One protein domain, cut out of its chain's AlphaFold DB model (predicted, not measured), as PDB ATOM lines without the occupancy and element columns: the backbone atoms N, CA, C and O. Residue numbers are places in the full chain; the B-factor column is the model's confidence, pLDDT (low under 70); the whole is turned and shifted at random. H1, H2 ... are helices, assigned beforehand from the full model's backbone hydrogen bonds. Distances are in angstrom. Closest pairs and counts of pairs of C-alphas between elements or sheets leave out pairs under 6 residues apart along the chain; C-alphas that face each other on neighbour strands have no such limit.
ATOM      1  N   ILE A  87     217.191 246.100 186.233       90.56
ATOM      2  CA  ILE A  87     216.732 247.253 185.451       90.56
ATOM      3  C   ILE A  87     217.882 248.268 185.345       90.56
ATOM      4  O   ILE A  87     218.533 248.568 186.353       90.56
ATOM      5  N   PRO A  88     218.145 248.833 184.149       90.75
ATOM      6  CA  PRO A  88     219.120 249.905 184.002       90.75
ATOM      7  C   PRO A  88     218.894 251.004 185.043       90.75
ATOM      8  O   PRO A  88     217.763 251.434 185.255       90.75
ATOM      9  N   HIS A  89     219.975 251.461 185.675       91.12
ATOM     10  CA  HIS A  89     219.966 252.490 186.723       91.12
ATOM     11  C   HIS A  89     219.376 252.081 188.085       91.12
ATOM     12  O   HIS A  89     219.438 252.871 189.025       91.12
ATOM     13  N   ALA A  90     218.881 250.848 188.265       91.12
ATOM     14  CA  ALA A  90     218.354 250.393 189.560       91.12
ATOM     15  C   ALA A  90     219.403 250.414 190.688       91.12
ATOM     16  O   ALA A  90     219.055 250.574 191.856       91.12
ATOM     17  N   GLY A  91     220.687 250.268 190.344       91.62
ATOM     18  CA  GLY A  91     221.811 250.307 191.281       91.62
ATOM     19  C   GLY A  91     222.505 251.666 191.409       91.62
ATOM     20  O   GLY A  91     223.474 251.762 192.156       91.62
ATOM     21  N   ASP A  92     222.052 252.718 190.716       91.44
ATOM     22  CA  ASP A  92     222.771 254.005 190.676       91.44
ATOM     23  C   ASP A  92     222.875 254.667 192.059       91.44
ATOM     24  O   ASP A  92     223.821 255.405 192.333       91.44
ATOM     25  N   TRP A  93     221.957 254.344 192.976       88.81
ATOM     26  CA  TRP A  93     222.004 254.804 194.364       88.81
ATOM     27  C   TRP A  93     223.247 254.310 195.128       88.81
ATOM     28  O   TRP A  93     223.685 254.985 196.054       88.81
ATOM     29  N   LEU A  94     223.856 253.187 194.722       90.75
ATOM     30  CA  LEU A  94     225.117 252.686 195.293       90.75
ATOM     31  C   LEU A  94     226.321 253.550 194.900       90.75
ATOM     32  O   LEU A  94     227.356 253.507 195.561       90.75
ATOM     33  N   LEU A  95     226.193 254.304 193.806       88.12
ATOM     34  CA  LEU A  95     227.228 255.186 193.265       88.12
ATOM     35  C   LEU A  95     226.955 256.660 193.580       88.12
ATOM     36  O   LEU A  95     227.772 257.523 193.252       88.12
ATOM     37  N   ALA A  96     225.810 256.964 194.195       84.75
ATOM     38  CA  ALA A  96     225.447 258.320 194.556       84.75
ATOM     39  C   ALA A  96     226.424 258.876 195.603       84.75
ATOM     40  O   ALA A  96     226.726 258.234 196.610       84.75
ATOM     41  N   LEU A  97     226.911 260.098 195.374       83.44
ATOM     42  CA  LEU A  97     227.743 260.796 196.349       83.44
ATOM     43  C   LEU A  97     226.903 261.140 197.581       83.44
ATOM     44  O   LEU A  97     226.010 261.987 197.518       83.44
ATOM     45  N   LEU A  98     227.224 260.506 198.708       83.44
ATOM     46  CA  LEU A  98     226.594 260.796 199.989       83.44
ATOM     47  C   LEU A  98     227.055 262.174 200.471       83.44
ATOM     48  O   LEU A  98     228.196 262.351 200.898       83.44
ATOM     49  N   SER A  99     226.165 263.161 200.384       85.12
ATOM     50  CA  SER A  99     226.443 264.536 200.799       85.12
ATOM     51  C   SER A  99     225.463 264.977 201.884       85.12
ATOM     52  O   SER A  99     224.324 265.346 201.571       85.12
ATOM     53  N   PRO A 100     225.877 264.972 203.167       83.94
ATOM     54  CA  PRO A 100     225.033 265.440 204.262       83.94
ATOM     55  C   PRO A 100     224.588 266.896 204.098       83.94
ATOM     56  O   PRO A 100     223.444 267.218 204.401       83.94
ATOM     57  N   SER A 101     225.452 267.759 203.550       85.88
ATOM     58  CA  SER A 101     225.149 269.180 203.326       85.88
ATOM     59  C   SER A 101     224.052 269.413 202.286       85.88
ATOM     60  O   SER A 101     223.356 270.421 202.355       85.88
ATOM     61  N   LEU A 102     223.871 268.479 201.347       82.00
ATOM     62  CA  LEU A 102     222.789 268.506 200.358       82.00
ATOM     63  C   LEU A 102     221.588 267.641 200.770       82.00
ATOM     64  O   LEU A 102     220.642 267.511 199.999       82.00
ATOM     65  N   GLY A 103     221.623 267.024 201.957       80.50
ATOM     66  CA  GLY A 103     220.588 266.089 202.398       80.50
ATOM     67  C   GLY A 103     220.537 264.787 201.585       80.50
ATOM     68  O   GLY A 103     219.534 264.088 201.628       80.50
ATOM     69  N   LEU A 104     221.605 264.449 200.854       81.00
ATOM     70  CA  LEU A 104     221.697 263.268 199.982       81.00
ATOM     71  C   LEU A 104     222.400 262.089 200.671       81.00
ATOM     72  O   LEU A 104     223.121 261.333 200.026       81.00
ATOM     73  N   HIS A 105     222.276 261.967 201.992       84.56
ATOM     74  CA  HIS A 105     222.944 260.917 202.758       84.56
ATOM     75  C   HIS A 105     221.940 259.876 203.248       84.56
ATOM     76  O   HIS A 105     220.821 260.210 203.633       84.56
ATOM     77  N   PHE A 106     222.371 258.619 203.260       85.56
ATOM     78  CA  PHE A 106     221.729 257.573 204.042       85.56
ATOM     79  C   PHE A 106     222.343 257.546 205.437       85.56
ATOM     80  O   PHE A 106     223.543 257.778 205.594       85.56
ATOM     81  N   LEU A 107     221.537 257.209 206.443       89.56
ATOM     82  CA  LEU A 107     222.088 256.715 207.698       89.56
ATOM     83  C   LEU A 107     222.684 255.320 207.465       89.56
ATOM     84  O   LEU A 107     222.201 254.569 206.616       89.56
ATOM     85  N   ASP A 108     223.697 254.941 208.245       90.00
ATOM     86  CA  ASP A 108     224.359 253.632 208.113       90.00
ATOM     87  C   ASP A 108     223.372 252.460 208.164       90.00
ATOM     88  O   ASP A 108     223.533 251.466 207.454       90.00
ATOM     89  N   LEU A 109     222.359 252.565 209.029       92.81
ATOM     90  CA  LEU A 109     221.319 251.550 209.157       92.81
ATOM     91  C   LEU A 109     220.427 251.517 207.915       92.81
ATOM     92  O   LEU A 109     220.224 250.440 207.367       92.81
ATOM     93  N   ASP A 110     219.974 252.676 207.436       90.44
ATOM     94  CA  ASP A 110     219.121 252.773 206.248       90.44
ATOM     95  C   ASP A 110     219.831 252.201 205.019       90.44
ATOM     96  O   ASP A 110     219.258 251.395 204.290       90.44
ATOM     97  N   PHE A 111     221.113 252.537 204.832       91.56
ATOM     98  CA  PHE A 111     221.920 252.008 203.735       91.56
ATOM     99  C   PHE A 111     222.032 250.480 203.800       91.56
ATOM    100  O   PHE A 111     221.804 249.797 202.800       91.56
ATOM    101  N   LYS A 112     222.346 249.929 204.982       93.50
ATOM    102  CA  LYS A 112     222.428 248.474 205.193       93.50
ATOM    103  C   LYS A 112     221.086 247.802 204.933       93.50
ATOM    104  O   LYS A 112     221.052 246.788 204.245       93.50
ATOM    105  N   THR A 113     219.991 248.367 205.430       93.81
ATOM    106  CA  THR A 113     218.639 247.840 205.221       93.81
ATOM    107  C   THR A 113     218.260 247.851 203.741       93.81
ATOM    108  O   THR A 113     217.817 246.826 203.226       93.81
ATOM    109  N   CYS A 114     218.494 248.957 203.029       92.19
ATOM    110  CA  CYS A 114     218.265 249.040 201.587       92.19
ATOM    111  C   CYS A 114     219.113 248.023 200.817       92.19
ATOM    112  O   CYS A 114     218.597 247.344 199.935       92.19
ATOM    113  N   GLN A 115     220.393 247.874 201.171       93.44
ATOM    114  CA  GLN A 115     221.291 246.915 200.530       93.44
ATOM    115  C   GLN A 115     220.860 245.468 200.785       93.44
ATOM    116  O   GLN A 115     220.827 244.671 199.851       93.44
ATOM    117  N   MET A 116     220.517 245.122 202.026       94.56
ATOM    118  CA  MET A 116     220.039 243.785 202.375       94.56
ATOM    119  C   MET A 116     218.762 243.444 201.607       94.56
ATOM    120  O   MET A 116     218.716 242.395 200.972       94.56
ATOM    121  N   TYR A 117     217.783 244.356 201.588       93.00
ATOM    122  CA  TYR A 117     216.549 244.182 200.817       93.00
ATOM    123  C   TYR A 117     216.842 243.989 199.323       93.00
ATOM    124  O   TYR A 117     216.378 243.029 198.716       93.00
ATOM    125  N   TRP A 118     217.683 244.851 198.744       91.19
ATOM    126  CA  TRP A 118     218.053 244.811 197.326       91.19
ATOM    127  C   TRP A 118     218.781 243.519 196.913       91.19
ATOM    128  O   TRP A 118     218.618 243.052 195.785       91.19
ATOM    129  N   LEU A 119     219.556 242.924 197.826       89.94
ATOM    130  CA  LEU A 119     220.258 241.647 197.633       89.94
ATOM    131  C   LEU A 119     219.422 240.416 198.024       89.94
ATOM    132  O   LEU A 119     219.890 239.290 197.862       89.94
ATOM    133  N   GLY A 120     218.214 240.607 198.561       90.25
ATOM    134  CA  GLY A 120     217.341 239.519 199.007       90.25
ATOM    135  C   GLY A 120     217.824 238.843 200.288       90.25
ATOM    136  O   GLY A 120     217.511 237.680 200.540       90.25
ATOM    137  N   ILE A 121     218.614 239.554 201.092       92.31
ATOM    138  CA  ILE A 121     219.087 239.099 202.398       92.31
ATOM    139  C   ILE A 121     217.980 239.383 203.426       92.31
ATOM    140  O   ILE A 121     217.547 240.533 203.525       92.31
ATOM    141  N   PRO A 122     217.546 238.390 204.226       93.06
ATOM    142  CA  PRO A 122     216.523 238.598 205.247       93.06
ATOM    143  C   PRO A 122     216.882 239.736 206.213       93.06
ATOM    144  O   PRO A 122     217.941 239.714 206.844       93.06
ATOM    145  N   LEU A 123     215.985 240.717 206.346       94.50
ATOM    146  CA  LEU A 123     216.074 241.797 207.332       94.50
ATOM    147  C   LEU A 123     215.794 241.295 208.752       94.50
ATOM    148  O   LEU A 123     216.344 241.821 209.721       94.50
ATOM    149  N   PHE A 124     214.958 240.266 208.876       93.44
ATOM    150  CA  PHE A 124     214.596 239.646 210.146       93.44
ATOM    151  C   PHE A 124     215.006 238.171 210.164       93.44
ATOM    152  O   PHE A 124     215.100 237.515 209.131       93.44
ATOM    153  N   ARG A 125     215.262 237.626 211.362       92.38
ATOM    154  CA  ARG A 125     215.641 236.206 211.531       92.38
ATOM    155  C   ARG A 125     214.470 235.244 211.330       92.38
ATOM    156  O   ARG A 125     214.687 234.069 211.058       92.38
ATOM    157  N   SER A 126     213.257 235.734 211.530       91.81
ATOM    158  CA  SER A 126     212.002 234.999 211.433       91.81
ATOM    159  C   SER A 126     210.888 235.982 211.105       91.81
ATOM    160  O   SER A 126     211.106 237.196 211.137       91.81
ATOM    161  N   ASP A 127     209.691 235.459 210.861       92.38
ATOM    162  CA  ASP A 127     208.492 236.285 210.779       92.38
ATOM    163  C   ASP A 127     208.328 237.095 212.070       92.38
ATOM    164  O   ASP A 127     208.571 236.598 213.179       92.38
ATOM    165  N   ILE A 128     207.922 238.353 211.919       94.81
ATOM    166  CA  ILE A 128     207.629 239.257 213.036       94.81
ATOM    167  C   ILE A 128     206.233 239.856 212.878       94.81
ATOM    168  O   ILE A 128     205.637 239.820 211.804       94.81
ATOM    169  N   VAL A 129     205.700 240.451 213.943       96.38
ATOM    170  CA  VAL A 129     204.458 241.232 213.876       96.38
ATOM    171  C   VAL A 129     204.806 242.703 213.689       96.38
ATOM    172  O   VAL A 129     205.595 243.262 214.447       96.38
ATOM    173  N   CYS A 130     204.202 243.341 212.686       94.62
ATOM    174  CA  CYS A 130     204.381 244.764 212.425       94.62
ATOM    175  C   CYS A 130     203.899 245.588 213.631       94.62
ATOM    176  O   CYS A 130     202.716 245.501 213.970       94.62
ATOM    177  N   PRO A 131     204.731 246.460 214.227       93.19
ATOM    178  CA  PRO A 131     204.301 247.285 215.356       93.19
ATOM    179  C   PRO A 131     203.290 248.373 214.955       93.19
ATOM    180  O   PRO A 131     202.607 248.916 215.815       93.19
ATOM    181  N   LEU A 132     203.182 248.690 213.659       94.44
ATOM    182  CA  LEU A 132     202.344 249.782 213.153       94.44
ATOM    183  C   LEU A 132     200.945 249.320 212.736       94.44
ATOM    184  O   LEU A 132     199.967 250.019 212.969       94.44
ATOM    185  N   CYS A 133     200.839 248.160 212.080       94.44
ATOM    186  CA  CYS A 133     199.559 247.657 211.570       94.44
ATOM    187  C   CYS A 133     199.198 246.248 212.054       94.44
ATOM    188  O   CYS A 133     198.255 245.659 211.528       94.44
ATOM    189  N   THR A 134     199.980 245.699 212.991       95.00
ATOM    190  CA  THR A 134     199.745 244.424 213.692       95.00
ATOM    191  C   THR A 134     199.603 243.184 212.801       95.00
ATOM    192  O   THR A 134     199.139 242.143 213.257       95.00
ATOM    193  N   ARG A 135     199.999 243.267 211.526       94.00
ATOM    194  CA  ARG A 135     200.020 242.139 210.579       94.00
ATOM    195  C   ARG A 135     201.384 241.451 210.569       94.00
ATOM    196  O   ARG A 135     202.386 242.052 210.951       94.00
ATOM    197  N   ALA A 136     201.415 240.206 210.100       94.38
ATOM    198  CA  ALA A 136     202.661 239.478 209.888       94.38
ATOM    199  C   ALA A 136     203.561 240.208 208.874       94.38
ATOM    200  O   ALA A 136     203.081 240.703 207.848       94.38
ATOM    201  N   CYS A 137     204.853 240.267 209.186       93.88
ATOM    202  CA  CYS A 137     205.926 240.694 208.301       93.88
ATOM    203  C   CYS A 137     206.777 239.484 207.952       93.88
ATOM    204  O   CYS A 137     207.237 238.774 208.848       93.88
ATOM    205  N   ASP A 138     207.006 239.307 206.660       93.00
ATOM    206  CA  ASP A 138     207.965 238.350 206.140       93.00
ATOM    207  C   ASP A 138     209.406 238.736 206.536       93.00
ATOM    208  O   ASP A 138     209.687 239.916 206.790       93.00
ATOM    209  N   PRO A 139     210.350 237.779 206.556       93.38
ATOM    210  CA  PRO A 139     211.719 238.043 206.979       93.38
ATOM    211  C   PRO A 139     212.498 238.903 205.980       93.38
ATOM    212  O   PRO A 139     213.476 239.538 206.371       93.38
ATOM    213  N   LEU A 140     212.086 238.932 204.706       91.75
ATOM    214  CA  LEU A 140     212.695 239.766 203.667       91.75
ATOM    215  C   LEU A 140     212.351 241.250 203.850       91.75
ATOM    216  O   LEU A 140     213.138 242.107 203.462       91.75
ATOM    217  N   GLY A 141     211.223 241.556 204.494       91.81
ATOM    218  CA  GLY A 141     210.761 242.911 204.761       91.81
ATOM    219  C   GLY A 141     209.851 243.499 203.688       91.81
ATOM    220  O   GLY A 141     209.655 244.717 203.684       91.81
ATOM    221  N   ASP A 142     209.249 242.677 202.824       91.12
ATOM    222  CA  ASP A 142     208.270 243.137 201.831       91.12
ATOM    223  C   ASP A 142     207.102 243.867 202.508       91.12
ATOM    224  O   ASP A 142     206.669 244.937 202.062       91.12
ATOM    225  N   HIS A 143     206.642 243.355 203.655       92.31
ATOM    226  CA  HIS A 143     205.657 244.049 204.475       92.31
ATOM    227  C   HIS A 143     206.129 245.445 204.885       92.31
ATOM    228  O   HIS A 143     205.366 246.401 204.759       92.31
ATOM    229  N   SER A 144     207.362 245.583 205.377       90.06
ATOM    230  CA  SER A 144     207.911 246.865 205.838       90.06
ATOM    231  C   SER A 144     207.911 247.900 204.713       90.06
ATOM    232  O   SER A 144     207.516 249.044 204.922       90.06
ATOM    233  N   VAL A 145     208.257 247.482 203.492       88.69
ATOM    234  CA  VAL A 145     208.252 248.352 202.308       88.69
ATOM    235  C   VAL A 145     206.832 248.701 201.859       88.69
ATOM    236  O   VAL A 145     206.631 249.783 201.314       88.69
ATOM    237  N   ALA A 146     205.830 247.853 202.088       89.44
ATOM    238  CA  ALA A 146     204.446 248.091 201.665       89.44
ATOM    239  C   ALA A 146     203.517 248.599 202.784       89.44
ATOM    240  O   ALA A 146     202.338 248.875 202.528       89.44
ATOM    241  N   CYS A 147     204.016 248.715 204.017       92.25
ATOM    242  CA  CYS A 147     203.185 248.960 205.185       92.25
ATOM    243  C   CYS A 147     202.432 250.294 205.073       92.25
ATOM    244  O   CYS A 147     202.997 251.348 204.783       92.25
ATOM    245  N   GLY A 148     201.124 250.244 205.327       90.12
ATOM    246  CA  GLY A 148     200.264 251.427 205.396       90.12
ATOM    247  C   GLY A 148     200.103 251.998 206.806       90.12
ATOM    248  O   GLY A 148     199.405 252.991 206.959       90.12
ATOM    249  N   GLY A 149     200.706 251.375 207.828       90.50
ATOM    250  CA  GLY A 149     200.422 251.680 209.236       90.50
ATOM    251  C   GLY A 149     200.843 253.080 209.693       90.50
ATOM    252  O   GLY A 149     200.204 253.630 210.578       90.50
ATOM    253  N   ASN A 150     201.865 253.674 209.070       87.88
ATOM    254  CA  ASN A 150     202.403 254.989 209.449       87.88
ATOM    255  C   ASN A 150     202.261 256.061 208.349       87.88
ATOM    256  O   ASN A 150     202.831 257.141 208.435       87.88
ATOM    257  N   GLY A 151     201.542 255.772 207.259       87.50
ATOM    258  CA  GLY A 151     201.426 256.713 206.136       87.50
ATOM    259  C   GLY A 151     202.701 256.882 205.291       87.50
ATOM    260  O   GLY A 151     202.681 257.644 204.324       87.50
ATOM    261  N   ASP A 152     203.775 256.128 205.559       86.50
ATOM    262  CA  ASP A 152     205.050 256.179 204.817       86.50
ATOM    263  C   ASP A 152     204.873 255.981 203.306       86.50
ATOM    264  O   ASP A 152     205.614 256.534 202.493       86.50
ATOM    265  N   LYS A 153     203.865 255.204 202.895       86.38
ATOM    266  CA  LYS A 153     203.480 255.063 201.484       86.38
ATOM    267  C   LYS A 153     203.103 256.410 200.853       86.38
ATOM    268  O   LYS A 153     203.564 256.712 199.756       86.38
ATOM    269  N   ILE A 154     202.296 257.216 201.543       89.00
ATOM    270  CA  ILE A 154     201.861 258.542 201.078       89.00
ATOM    271  C   ILE A 154     203.046 259.512 201.091       89.00
ATOM    272  O   ILE A 154     203.240 260.259 200.134       89.00
ATOM    273  N   LEU A 155     203.879 259.471 202.135       90.06
ATOM    274  CA  LEU A 155     205.071 260.319 202.227       90.06
ATOM    275  C   LEU A 155     206.070 260.032 201.098       90.06
ATOM    276  O   LEU A 155     206.511 260.966 200.430       90.06
ATOM    277  N   ARG A 156     206.377 258.755 200.824       88.00
ATOM    278  CA  ARG A 156     207.255 258.355 199.707       88.00
ATOM    279  C   ARG A 156     206.686 258.766 198.357       88.00
ATOM    280  O   ARG A 156     207.406 259.347 197.551       88.00
ATOM    281  N   HIS A 157     205.392 258.532 198.137       89.56
ATOM    282  CA  HIS A 157     204.695 258.991 196.936       89.56
ATOM    283  C   HIS A 157     204.865 260.504 196.730       89.56
ATOM    284  O   HIS A 157     205.320 260.955 195.677       89.56
ATOM    285  N   ASN A 158     204.573 261.289 197.768       91.56
ATOM    286  CA  ASN A 158     204.680 262.741 197.715       91.56
ATOM    287  C   ASN A 158     206.123 263.199 197.491       91.56
ATOM    288  O   ASN A 158     206.336 264.156 196.749       91.56
ATOM    289  N   SER A 159     207.104 262.516 198.088       90.62
ATOM    290  CA  SER A 159     208.529 262.784 197.878       90.62
ATOM    291  C   SER A 159     208.922 262.595 196.409       90.62
ATOM    292  O   SER A 159     209.417 263.535 195.788       90.62
ATOM    293  N   HIS A 160     208.602 261.442 195.810       89.31
ATOM    294  CA  HIS A 160     208.885 261.177 194.393       89.31
ATOM    295  C   HIS A 160     208.216 262.203 193.473       89.31
ATOM    296  O   HIS A 160     208.868 262.789 192.606       89.31
ATOM    297  N   ARG A 161     206.929 262.490 193.705       93.88
ATOM    298  CA  ARG A 161     206.197 263.523 192.962       93.88
ATOM    299  C   ARG A 161     206.868 264.891 193.090       93.88
ATOM    300  O   ARG A 161     206.979 265.611 192.101       93.88
ATOM    301  N   ASN A 162     207.307 265.269 194.290       93.56
ATOM    302  CA  ASN A 162     207.942 266.563 194.533       93.56
ATOM    303  C   ASN A 162     209.312 266.672 193.844       93.56
ATOM    304  O   ASN A 162     209.614 267.735 193.309       93.56
ATOM    305  N   VAL A 163     210.108 265.597 193.791       92.06
ATOM    306  CA  VAL A 163     211.376 265.575 193.034       92.06
ATOM    307  C   VAL A 163     211.120 265.841 191.549       92.06
ATOM    308  O   VAL A 163     211.736 266.736 190.967       92.06
ATOM    309  N   LEU A 164     210.160 265.131 190.951       93.25
ATOM    310  CA  LEU A 164     209.788 265.325 189.546       93.25
ATOM    311  C   LEU A 164     209.215 266.723 189.288       93.25
ATOM    312  O   LEU A 164     209.543 267.348 188.281       93.25
ATOM    313  N   PHE A 165     208.398 267.237 190.209       94.50
ATOM    314  CA  PHE A 165     207.873 268.597 190.135       94.50
ATOM    315  C   PHE A 165     209.002 269.632 190.111       94.50
ATOM    316  O   PHE A 165     209.016 270.492 189.235       94.50
ATOM    317  N   THR A 166     209.963 269.537 191.031       94.19
ATOM    318  CA  THR A 166     211.097 270.467 191.103       94.19
ATOM    319  C   THR A 166     211.965 270.386 189.849       94.19
ATOM    320  O   THR A 166     212.316 271.421 189.286       94.19
ATOM    321  N   ALA A 167     212.250 269.179 189.352       93.69
ATOM    322  CA  ALA A 167     213.003 268.992 188.112       93.69
ATOM    323  C   ALA A 167     212.279 269.611 186.900       93.69
ATOM    324  O   ALA A 167     212.879 270.352 186.121       93.69
ATOM    325  N   ALA A 168     210.971 269.379 186.770       93.94
ATOM    326  CA  ALA A 168     210.161 269.967 185.706       93.94
ATOM    327  C   ALA A 168     210.058 271.497 185.823       93.94
ATOM    328  O   ALA A 168     210.054 272.199 184.812       93.94
ATOM    329  N   GLN A 169     209.996 272.029 187.046       93.94
ATOM    330  CA  GLN A 169     210.002 273.467 187.291       93.94
ATOM    331  C   GLN A 169     211.343 274.089 186.887       93.94
ATOM    332  O   GLN A 169     211.342 275.103 186.192       93.94
ATOM    333  N   ALA A 170     212.466 273.459 187.244       93.75
ATOM    334  CA  ALA A 170     213.806 273.889 186.844       93.75
ATOM    335  C   ALA A 170     214.002 273.851 185.318       93.75
ATOM    336  O   ALA A 170     214.636 274.735 184.752       93.75
ATOM    337  N   ALA A 171     213.380 272.887 184.635       94.06
ATOM    338  CA  ALA A 171     213.321 272.816 183.174       94.06
ATOM    339  C   ALA A 171     212.282 273.775 182.540       94.06
ATOM    340  O   ALA A 171     211.984 273.681 181.349       94.06
ATOM    341  N   ALA A 172     211.700 274.689 183.326       92.81
ATOM    342  CA  ALA A 172     210.679 275.649 182.911       92.81
ATOM    343  C   ALA A 172     209.431 275.016 182.263       92.81
ATOM    344  O   ALA A 172     208.753 275.662 181.462       92.81
ATOM    345  N   LEU A 173     209.076 273.774 182.608       91.44
ATOM    346  CA  LEU A 173     207.940 273.042 182.027       91.44
ATOM    347  C   LEU A 173     206.577 273.418 182.635       91.44
ATOM    348  O   LEU A 173     205.562 272.850 182.254       91.44
ATOM    349  N   SER A 174     206.534 274.386 183.558       92.62
ATOM    350  CA  SER A 174     205.306 274.840 184.240       92.62
ATOM    351  C   SER A 174     204.469 273.701 184.861       92.62
ATOM    352  O   SER A 174     203.260 273.630 184.614       92.62
ATOM    353  N   PRO A 175     205.081 272.795 185.653       93.69
ATOM    354  CA  PRO A 175     204.370 271.662 186.235       93.69
ATOM    355  C   PRO A 175     203.251 272.106 187.185       93.69
ATOM    356  O   PRO A 175     203.354 273.131 187.862       93.69
ATOM    357  N   ARG A 176     202.198 271.295 187.292       91.62
ATOM    358  CA  ARG A 176     201.110 271.446 188.270       91.62
ATOM    359  C   ARG A 176     200.924 270.140 189.042       91.62
ATOM    360  O   ARG A 176     201.001 269.066 188.455       91.62
ATOM    361  N   ARG A 177     200.705 270.216 190.357       91.06
ATOM    362  CA  ARG A 177     200.489 269.036 191.219       91.06
ATOM    363  C   ARG A 177     199.007 268.720 191.315       91.06
ATOM    364  O   ARG A 177     198.217 269.656 191.404       91.06
ATOM    365  N   GLU A 178     198.673 267.430 191.297       84.44
ATOM    366  CA  GLU A 178     197.345 266.880 191.622       84.44
ATOM    367  C   GLU A 178     196.185 267.683 191.011       84.44
ATOM    368  O   GLU A 178     195.178 267.964 191.658       84.44
ATOM    369  N   THR A 179     196.328 268.117 189.757       82.81
ATOM    370  CA  THR A 179     195.352 269.022 189.140       82.81
ATOM    371  C   THR A 179     194.056 268.264 188.859       82.81
ATOM    372  O   THR A 179     194.057 267.245 188.170       82.81
ATOM    373  N   SER A 180     192.948 268.755 189.412       77.88
ATOM    374  CA  SER A 180     191.608 268.244 189.134       77.88
ATOM    375  C   SER A 180     191.080 268.784 187.805       77.88
ATOM    376  O   SER A 180     191.579 269.772 187.262       77.88
ATOM    377  N   SER A 181     190.055 268.121 187.265       77.75
ATOM    378  CA  SER A 181     189.294 268.611 186.104       77.75
ATOM    379  C   SER A 181     190.095 268.773 184.807       77.75
ATOM    380  O   SER A 181     189.694 269.516 183.915       77.75
ATOM    381  N   ILE A 182     191.200 268.033 184.663       78.06
ATOM    382  CA  ILE A 182     191.951 267.935 183.399       78.06
ATOM    383  C   ILE A 182     191.114 267.211 182.336       78.06
ATOM    384  O   ILE A 182     191.128 267.582 181.165       78.06
ATOM    385  N   VAL A 183     190.376 266.174 182.742       79.50
ATOM    386  CA  VAL A 183     189.449 265.458 181.862       79.50
ATOM    387  C   VAL A 183     188.102 266.186 181.890       79.50
ATOM    388  O   VAL A 183     187.524 266.332 182.974       79.50
ATOM    389  N   PRO A 184     187.574 266.636 180.733       77.38
ATOM    390  CA  PRO A 184     186.280 267.302 180.674       77.38
ATOM    391  C   PRO A 184     185.191 266.451 181.327       77.38
ATOM    392  O   PRO A 184     185.106 265.250 181.075       77.38
ATOM    393  N   ARG A 185     184.340 267.084 182.144       78.88
ATOM    394  CA  ARG A 185     183.243 266.430 182.890       78.88
ATOM    395  C   ARG A 185     183.687 265.401 183.936       78.88
ATOM    396  O   ARG A 185     182.863 264.615 184.394       78.88
ATOM    397  N   SER A 186     184.951 265.430 184.353       76.56
ATOM    398  CA  SER A 186     185.442 264.642 185.479       76.56
ATOM    399  C   SER A 186     185.980 265.547 186.586       76.56
ATOM    400  O   SER A 186     186.681 266.521 186.320       76.56
ATOM    401  N   CYS A 187     185.703 265.193 187.840       74.88
ATOM    402  CA  CYS A 187     186.391 265.748 189.011       74.88
ATOM    403  C   CYS A 187     187.559 264.856 189.462       74.88
ATOM    404  O   CYS A 187     188.082 265.035 190.557       74.88
ATOM    405  N   SER A 188     187.950 263.868 188.649       78.81
ATOM    406  CA  SER A 188     189.067 262.987 188.971       78.81
ATOM    407  C   SER A 188     190.401 263.737 188.965       78.81
ATOM    408  O   SER A 188     190.570 264.748 188.276       78.81
ATOM    409  N   HIS A 189     191.353 263.195 189.722       79.25
ATOM    410  CA  HIS A 189     192.770 263.538 189.663       79.25
ATOM    411  C   HIS A 189     193.466 262.477 188.802       79.25
ATOM    412  O   HIS A 189     193.877 261.443 189.324       79.25
ATOM    413  N   PRO A 190     193.529 262.651 187.470       80.38
ATOM    414  CA  PRO A 190     194.039 261.609 186.580       80.38
ATOM    415  C   PRO A 190     195.565 261.455 186.646       80.38
ATOM    416  O   PRO A 190     196.085 260.485 186.104       80.38
ATOM    417  N   ALA A 191     196.281 262.403 187.262       84.38
ATOM    418  CA  ALA A 191     197.732 262.374 187.411       84.38
ATOM    419  C   ALA A 191     198.196 263.161 188.649       84.38
ATOM    420  O   ALA A 191     197.640 264.213 188.975       84.38
ATOM    421  N   ASP A 192     199.278 262.696 189.277       88.56
ATOM    422  CA  ASP A 192     199.932 263.378 190.405       88.56
ATOM    423  C   ASP A 192     200.717 264.621 189.966       88.56
ATOM    424  O   ASP A 192     200.850 265.595 190.714       88.56
ATOM    425  N   LEU A 193     201.222 264.597 188.730       90.44
ATOM    426  CA  LEU A 193     201.962 265.679 188.095       90.44
ATOM    427  C   LEU A 193     201.416 265.923 186.685       90.44
ATOM    428  O   LEU A 193     201.442 265.037 185.835       90.44
ATOM    429  N   TYR A 194     200.963 267.143 186.425       90.19
ATOM    430  CA  TYR A 194     200.535 267.597 185.110       90.19
ATOM    431  C   TYR A 194     201.591 268.518 184.497       90.19
ATOM    432  O   TYR A 194     201.969 269.525 185.101       90.19
ATOM    433  N   LEU A 195     202.042 268.186 183.287       89.69
ATOM    434  CA  LEU A 195     202.942 269.014 182.486       89.69
ATOM    435  C   LEU A 195     202.155 269.590 181.301       89.69
ATOM    436  O   LEU A 195     201.745 268.825 180.423       89.69
TER     437      LEU A 195
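AT A GLANCE: This is residues 87 to 195 of the 203 residues of an uncharacterized protein of Amphimedon queenslandica (UniProt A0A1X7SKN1). This is a loose model with little regular structure: long loops joined by three helices that gather into no common core. H3 is the long strut; H1 and H2 lie toward one end of the longest axis, and the loop of residues 171 to 195 follows H3, reaches out to Arg 185 and folds back. Look for 109 printed residues with H1, H2 and H3 in that order, no named strand, class all helix with 36 residues in named elements, radius of gyration of the C-alphas 18.1 A, and spans of 52 by 35 by 27 A.

HOW THE PARTS SIT: Going along from Ile 87, you meet H1, residues 108 to 119, only just apart from H2, residues 142 to 146, at 8.4 A. H2 is close to but not clearly touching H3, residues 152 to 170; their closest C-alphas, of Ala 146 and Lys 153, are 7.0 A apart. H1 and H3 are apart. In H1, H2 and H3 every O i to N i+4 pair is within hydrogen-bond range.

IN THESE COORDINATES: Find C-alpha 108 at (224.359, 253.632, 208.113); H1 runs 16.4 A from there. H2 spans 6.3 A. H3 runs 26.7 A to C-alpha 170 at (213.806, 273.889, 186.844).

THE WHOLE: The C-alphas of Arg 125 and Arg 185, the two farthest apart, are 52.8 A apart. The link H1 to H2 is long, and the printed part has no cut. No printed residue is under pLDDT 70.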